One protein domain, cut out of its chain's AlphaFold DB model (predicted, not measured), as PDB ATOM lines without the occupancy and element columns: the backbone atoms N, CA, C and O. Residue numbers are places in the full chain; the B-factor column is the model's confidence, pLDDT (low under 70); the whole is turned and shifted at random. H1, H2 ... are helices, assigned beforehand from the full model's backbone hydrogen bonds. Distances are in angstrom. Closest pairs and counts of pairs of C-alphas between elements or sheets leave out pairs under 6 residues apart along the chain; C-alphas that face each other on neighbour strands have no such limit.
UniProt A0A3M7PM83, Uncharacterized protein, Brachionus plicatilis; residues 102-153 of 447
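This is residues 102 to 153 of the 447 residues of an uncharacterized protein of Brachionus plicatilis (UniProt A0A3M7PM83). One long helix, H3, makes the longest axis of this domain; the short helix H2 folds back beside its first part, running nearly antiparallel to it, and H1 crosses it nearly at a right angle near residues 142 to 146. The helices come near each other at few places: H1 only just touches H3, and H2 is near H3 but touches no helix. The printed part has 52 residues with three named helices, in the order H1, H2, H3 along the chain, and no named strand; the class is all helix. The whole is compact, with a radius of gyration of the C-alphas of 10.8 A, yet its outline is elongated, with spans of 32 by 20 by 17 A.

Begin with H3, residues 133 to 151, the longest helix. Look next at H1, residues 106 to 115: it only just touches H3, with 3 pairs of C-alphas within 8 A, and H3 touches H1 with residues 142 to 146 alone. The closest C-alphas of the two are those of Met 109 and Met 142, 7.0 A apart. Their lines are about perpendicular, at 77 degrees. Now turn to H2, residues 122 to 129, which is close to H3 but not clearly touching it, with 2 pairs of C-alphas within 8 A. Their closest C-alphas are those of Val 126 and Met 136, 7.0 A apart. H2 and H3 run opposite ways at a shallow tilt of 18 degrees. H1 and H2 are apart, but only just, with their closest C-alphas 8.3 A apart. In the backbones of H1, H2 and H3, every O i to N i+4 pair is within hydrogen-bond range.

Find C-alpha 133 at (176.234, 165.937, 85.312); from there H3 runs 26.1 A to C-alpha 151 at (201.418, 159.797, 82.464). For H1, start at C-alpha 106 at (195.025, 169.971, 71.500) and go 14.2 A to C-alpha 115. H2 spans 10.5 A from C-alpha 122 to C-alpha 129.

The C-alphas of Lys 130 and Lys 153 are the two farthest apart, at 33.1 A. The printed part has no cut. The link from H1 to H2 has 6 residues and is short; the link from H2 to H3 has 3 residues and is tight. The mean pLDDT of the printed part is 74.2, and 13 residues are under 70, among them residues 118 to 120 and residues 150 to 153.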
ATOM      1  N   ASN A 102     192.030 160.733  73.138       56.47
ATOM      2  CA  ASN A 102     192.012 161.936  72.303       56.47
ATOM      3  C   ASN A 102     190.606 162.239  71.761       56.47
ATOM      4  O   ASN A 102     190.367 162.222  70.553       56.47
ATOM      5  N   LYS A 103     189.660 162.465  72.672       70.06
ATOM      6  CA  LYS A 103     188.306 162.933  72.397       70.06
ATOM      7  C   LYS A 103     188.290 164.453  72.224       70.06
ATOM      8  O   LYS A 103     187.451 164.961  71.486       70.06
ATOM      9  N   PHE A 104     189.223 165.150  72.867       81.00
ATOM     10  CA  PHE A 104     189.365 166.601  72.846       81.00
ATOM     11  C   PHE A 104     190.570 167.020  72.005       81.00
ATOM     12  O   PHE A 104     191.582 166.309  71.935       81.00
ATOM     13  N   SER A 105     190.452 168.170  71.339       84.75
ATOM     14  CA  SER A 105     191.533 168.715  70.521       84.75
ATOM     15  C   SER A 105     192.703 169.195  71.390       84.75
ATOM     16  O   SER A 105     192.566 169.403  72.596       84.75
ATOM     17  N   GLN A 106     193.876 169.404  70.782       82.38
ATOM     18  CA  GLN A 106     195.025 169.971  71.500       82.38
ATOM     19  C   GLN A 106     194.727 171.369  72.058       82.38
ATOM     20  O   GLN A 106     195.217 171.705  73.133       82.38
ATOM     21  N   GLU A 107     193.913 172.163  71.359       83.81
ATOM     22  CA  GLU A 107     193.493 173.492  71.811       83.81
ATOM     23  C   GLU A 107     192.566 173.398  73.028       83.81
ATOM     24  O   GLU A 107     192.793 174.098  74.017       83.81
ATOM     25  N   ASP A 108     191.600 172.474  73.009       83.75
ATOM     26  CA  ASP A 108     190.709 172.218  74.148       83.75
ATOM     27  C   ASP A 108     191.512 171.784  75.381       83.75
ATOM     28  O   ASP A 108     191.320 172.302  76.482       83.75
ATOM     29  N   MET A 109     192.465 170.870  75.190       86.69
ATOM     30  CA  MET A 109     193.334 170.386  76.261       86.69
ATOM     31  C   MET A 109     194.297 171.463  76.769       86.69
ATOM     32  O   MET A 109     194.577 171.523  77.966       86.69
ATOM     33  N   ALA A 110     194.801 172.336  75.894       84.44
ATOM     34  CA  ALA A 110     195.631 173.472  76.291       84.44
ATOM     35  C   ALA A 110     194.826 174.493  77.108       84.44
ATOM     36  O   ALA A 110     195.306 174.979  78.135       84.44
ATOM     37  N   HIS A 111     193.591 174.783  76.695       84.19
ATOM     38  CA  HIS A 111     192.681 175.642  77.443       84.19
ATOM     39  C   HIS A 111     192.337 175.040  78.813       84.19
ATOM     40  O   HIS A 111     192.426 175.723  79.832       84.19
ATOM     41  N   PHE A 112     192.028 173.743  78.857       85.06
ATOM     42  CA  PHE A 112     191.748 173.013  80.093       85.06
ATOM     43  C   PHE A 112     192.927 173.042  81.071       85.06
ATOM     44  O   PHE A 112     192.743 173.413  82.226       85.06
ATOM     45  N   ARG A 113     194.154 172.772  80.601       84.31
ATOM     46  CA  ARG A 113     195.383 172.882  81.412       84.31
ATOM     47  C   ARG A 113     195.632 174.298  81.934       84.31
ATOM     48  O   ARG A 113     196.226 174.463  82.993       84.31
ATOM     49  N   ARG A 114     195.197 175.327  81.201       85.19
ATOM     50  CA  ARG A 114     195.325 176.728  81.625       85.19
ATOM     51  C   ARG A 114     194.320 177.091  82.715       85.19
ATOM     52  O   ARG A 114     194.669 177.842  83.618       85.19
ATOM     53  N   MET A 115     193.092 176.574  82.621       82.00
ATOM     54  CA  MET A 115     192.061 176.775  83.644       82.00
ATOM     55  C   MET A 115     192.322 175.951  84.905       82.00
ATOM     56  O   MET A 115     192.107 176.446  86.006       82.00
ATOM     57  N   TYR A 116     192.827 174.725  84.748       80.25
ATOM     58  CA  TYR A 116     193.113 173.799  85.842       80.25
ATOM     59  C   TYR A 116     194.571 173.321  85.765       80.25
ATOM     60  O   TYR A 116     194.844 172.218  85.283       80.25
ATOM     61  N   PRO A 117     195.530 174.149  86.227       73.06
ATOM     62  CA  PRO A 117     196.954 173.819  86.169       73.06
ATOM     63  C   PRO A 117     197.290 172.561  86.963       73.06
ATOM     64  O   PRO A 117     198.122 171.757  86.545       73.06
ATOM     65  N   GLU A 118     196.614 172.355  88.089       67.31
ATOM     66  CA  GLU A 118     196.808 171.188  88.938       67.31
ATOM     67  C   GLU A 118     195.839 170.059  88.564       67.31
ATOM     68  O   GLU A 118     194.683 170.328  88.212       67.31
ATOM     69  N   PRO A 119     196.297 168.795  88.629       68.56
ATOM     70  CA  PRO A 119     195.431 167.625  88.591       68.56
ATOM     71  C   PRO A 119     194.191 167.785  89.468       68.56
ATOM     72  O   PRO A 119     194.303 168.190  90.624       68.56
ATOM     73  N   ASN A 120     193.013 167.429  88.953       65.19
ATOM     74  CA  ASN A 120     191.763 167.369  89.727       65.19
ATOM     75  C   ASN A 120     191.256 168.690  90.345       65.19
ATOM     76  O   ASN A 120     190.232 168.685  91.034       65.19
ATOM     77  N   ALA A 121     191.900 169.833  90.076       70.81
ATOM     78  CA  ALA A 121     191.487 171.137  90.609       70.81
ATOM     79  C   ALA A 121     190.050 171.526  90.197       70.81
ATOM     80  O   ALA A 121     189.338 172.205  90.939       70.81
ATOM     81  N   TRP A 122     189.589 171.019  89.052       75.31
ATOM     82  CA  TRP A 122     188.246 171.237  88.510       75.31
ATOM     83  C   TRP A 122     187.114 170.710  89.404       75.31
ATOM     84  O   TRP A 122     185.994 171.226  89.347       75.31
ATOM     85  N   HIS A 123     187.378 169.732  90.281       67.50
ATOM     86  CA  HIS A 123     186.373 169.229  91.221       67.50
ATOM     87  C   HIS A 123     185.896 170.303  92.206       67.50
ATOM     88  O   HIS A 123     184.719 170.317  92.578       67.50
ATOM     89  N   GLY A 124     186.784 171.218  92.614       67.56
ATOM     90  CA  GLY A 124     186.428 172.327  93.500       67.56
ATOM     91  C   GLY A 124     185.357 173.225  92.880       67.56
ATOM     92  O   GLY A 124     184.371 173.569  93.536       67.56
ATOM     93  N   ASP A 125     185.499 173.514  91.588       71.75
ATOM     94  CA  ASP A 125     184.572 174.361  90.844       71.75
ATOM     95  C   ASP A 125     183.267 173.647  90.504       71.75
ATOM     96  O   ASP A 125     182.203 174.254  90.607       71.75
ATOM     97  N   VAL A 126     183.298 172.343  90.218       71.00
ATOM     98  CA  VAL A 126     182.075 171.535  90.077       71.00
ATOM     99  C   VAL A 126     181.207 171.613  91.332       71.00
ATOM    100  O   VAL A 126     179.997 171.829  91.233       71.00
ATOM    101  N   ILE A 127     181.820 171.470  92.512       64.75
ATOM    102  CA  ILE A 127     181.111 171.516  93.795       64.75
ATOM    103  C   ILE A 127     180.607 172.934  94.079       64.75
ATOM    104  O   ILE A 127     179.453 173.116  94.474       64.75
ATOM    105  N   LYS A 128     181.457 173.946  93.871       70.62
ATOM    106  CA  LYS A 128     181.139 175.351  94.151       70.62
ATOM    107  C   LYS A 128     180.044 175.895  93.233       70.62
ATOM    108  O   LYS A 128     179.166 176.617  93.698       70.62
ATOM    109  N   LEU A 129     180.089 175.539  91.951       73.25
ATOM    110  CA  LEU A 129     179.192 176.051  90.912       73.25
ATOM    111  C   LEU A 129     177.989 175.136  90.645       73.25
ATOM    112  O   LEU A 129     177.124 175.506  89.856       73.25
ATOM    113  N   LYS A 130     177.903 173.973  91.312       77.12
ATOM    114  CA  LYS A 130     176.823 172.980  91.151       77.12
ATOM    115  C   LYS A 130     176.575 172.626  89.679       77.12
ATOM    116  O   LYS A 130     175.447 172.691  89.189       77.12
ATOM    117  N   LEU A 131     177.651 172.291  88.973       75.44
ATOM    118  CA  LEU A 131     177.605 172.029  87.536       75.44
ATOM    119  C   LEU A 131     176.760 170.787  87.215       75.44
ATOM    120  O   LEU A 131     176.661 169.849  88.007       75.44
ATOM    121  N   ALA A 132     176.134 170.789  86.036       76.62
ATOM    122  CA  ALA A 132     175.314 169.675  85.574       76.62
ATOM    123  C   ALA A 132     176.163 168.418  85.313       76.62
ATOM    124  O   ALA A 132     177.316 168.512  84.892       76.62
ATOM    125  N   LYS A 133     175.559 167.235  85.485       69.12
ATOM    126  CA  LYS A 133     176.234 165.937  85.312       69.12
ATOM    127  C   LYS A 133     176.917 165.789  83.947       69.12
ATOM    128  O   LYS A 133     178.054 165.355  83.885       69.12
ATOM    129  N   SER A 134     176.271 166.240  82.873       71.56
ATOM    130  CA  SER A 134     176.850 166.209  81.522       71.56
ATOM    131  C   SER A 134     178.152 167.008  81.399       71.56
ATOM    132  O   SER A 134     179.028 166.633  80.626       71.56
ATOM    133  N   TYR A 135     178.286 168.095  82.159       73.31
ATOM    134  CA  TYR A 135     179.490 168.921  82.184       73.31
ATOM    135  C   TYR A 135     180.577 168.299  83.065       73.31
ATOM    136  O   TYR A 135     181.752 168.326  82.712       73.31
ATOM    137  N   MET A 136     180.186 167.675  84.180       73.06
ATOM    138  CA  MET A 136     181.103 166.871  84.993       73.06
ATOM    139  C   MET A 136     181.715 165.731  84.178       73.06
ATOM    140  O   MET A 136     182.931 165.579  84.184       73.06
ATOM    141  N   ASP A 137     180.892 165.000  83.422       72.62
ATOM    142  CA  ASP A 137     181.343 163.893  82.574       72.62
ATOM    143  C   ASP A 137     182.335 164.377  81.494       72.62
ATOM    144  O   ASP A 137     183.245 163.646  81.107       72.62
ATOM    145  N   GLN A 138     182.181 165.611  80.992       77.81
ATOM    146  CA  GLN A 138     183.131 166.215  80.051       77.81
ATOM    147  C   GLN A 138     184.468 166.541  80.719       77.81
ATOM    148  O   GLN A 138     185.506 166.166  80.179       77.81
ATOM    149  N   LEU A 139     184.454 167.191  81.888       78.75
ATOM    150  CA  LEU A 139     185.677 167.499  82.639       78.75
ATOM    151  C   LEU A 139     186.417 166.224  83.055       78.75
ATOM    152  O   LEU A 139     187.635 166.163  82.926       78.75
ATOM    153  N   GLU A 140     185.693 165.182  83.468       77.75
ATOM    154  CA  GLU A 140     186.269 163.879  83.810       77.75
ATOM    155  C   GLU A 140     186.937 163.216  82.595       77.75
ATOM    156  O   GLU A 140     188.025 162.656  82.706       77.75
ATOM    157  N   GLN A 141     186.340 163.332  81.405       78.38
ATOM    158  CA  GLN A 141     186.953 162.826  80.173       78.38
ATOM    159  C   GLN A 141     188.177 163.647  79.745       78.38
ATOM    160  O   GLN A 141     189.141 163.061  79.253       78.38
ATOM    161  N   MET A 142     188.163 164.974  79.923       82.12
ATOM    162  CA  MET A 142     189.338 165.820  79.672       82.12
ATOM    163  C   MET A 142     190.463 165.484  80.651       82.12
ATOM    164  O   MET A 142     191.611 165.351  80.241       82.12
ATOM    165  N   GLU A 143     190.143 165.260  81.924       78.75
ATOM    166  CA  GLU A 143     191.115 164.846  82.934       78.75
ATOM    167  C   GLU A 143     191.677 163.449  82.636       78.75
ATOM    168  O   GLU A 143     192.880 163.235  82.746       78.75
ATOM    169  N   ALA A 144     190.849 162.512  82.167       74.12
ATOM    170  CA  ALA A 144     191.312 161.200  81.720       74.12
ATOM    171  C   ALA A 144     192.252 161.302  80.504       74.12
ATOM    172  O   ALA A 144     193.248 160.581  80.432       74.12
ATOM    173  N   GLN A 145     191.971 162.214  79.564       79.69
ATOM    174  CA  GLN A 145     192.868 162.499  78.441       79.69
ATOM    175  C   GLN A 145     194.174 163.137  78.903       79.69
ATOM    176  O   GLN A 145     195.243 162.694  78.484       79.69
ATOM    177  N   ARG A 146     194.108 164.116  79.810       80.19
ATOM    178  CA  ARG A 146     195.285 164.718  80.438       80.19
ATOM    179  C   ARG A 146     196.130 163.665  81.143       80.19
ATOM    180  O   ARG A 146     197.333 163.642  80.926       80.19
ATOM    181  N   TYR A 147     195.517 162.786  81.935       68.88
ATOM    182  CA  TYR A 147     196.202 161.690  82.616       68.88
ATOM    183  C   TYR A 147     196.973 160.839  81.619       68.88
ATOM    184  O   TYR A 147     198.154 160.591  81.800       68.88
ATOM    185  N   ASP A 148     196.346 160.419  80.531       70.25
ATOM    186  CA  ASP A 148     197.000 159.531  79.580       70.25
ATOM    187  C   ASP A 148     198.094 160.244  78.759       70.25
ATOM    188  O   ASP A 148     199.102 159.623  78.428       70.25
ATOM    189  N   GLU A 149     197.929 161.539  78.461       72.25
ATOM    190  CA  GLU A 149     198.950 162.385  77.824       72.25
ATOM    191  C   GLU A 149     200.143 162.648  78.763       72.25
ATOM    192  O   GLU A 149     201.299 162.516  78.357       72.25
ATOM    193  N   ASP A 150     199.871 162.974  80.027       67.62
ATOM    194  CA  ASP A 150     200.870 163.380  81.016       67.62
ATOM    195  C   ASP A 150     201.567 162.157  81.660       67.62
ATOM    196  O   ASP A 150     202.774 162.189  81.885       67.62
ATOM    197  N   CYS A 151     200.862 161.044  81.909       54.44
ATOM    198  CA  CYS A 151     201.418 159.797  82.464       54.44
ATOM    199  C   CYS A 151     202.217 158.976  81.453       54.44
ATOM    200  O   CYS A 151     203.050 158.157  81.847       54.44
ATOM    201  N   LYS A 152     201.966 159.157  80.151       53.88
ATOM    202  CA  LYS A 152     202.777 158.533  79.096       53.88
ATOM    203  C   LYS A 152     203.965 159.381  78.693       53.88
ATOM    204  O   LYS A 152     204.769 158.892  77.903       53.88
ATOM    205  N   LYS A 153     204.099 160.613  79.193       54.72
ATOM    206  CA  LYS A 153     205.260 161.438  78.883       54.72
ATOM    207  C   LYS A 153     206.488 160.811  79.555       54.72
ATOM    208  O   LYS A 153     206.575 160.832  80.783       54.72
TER     209      LYS A 153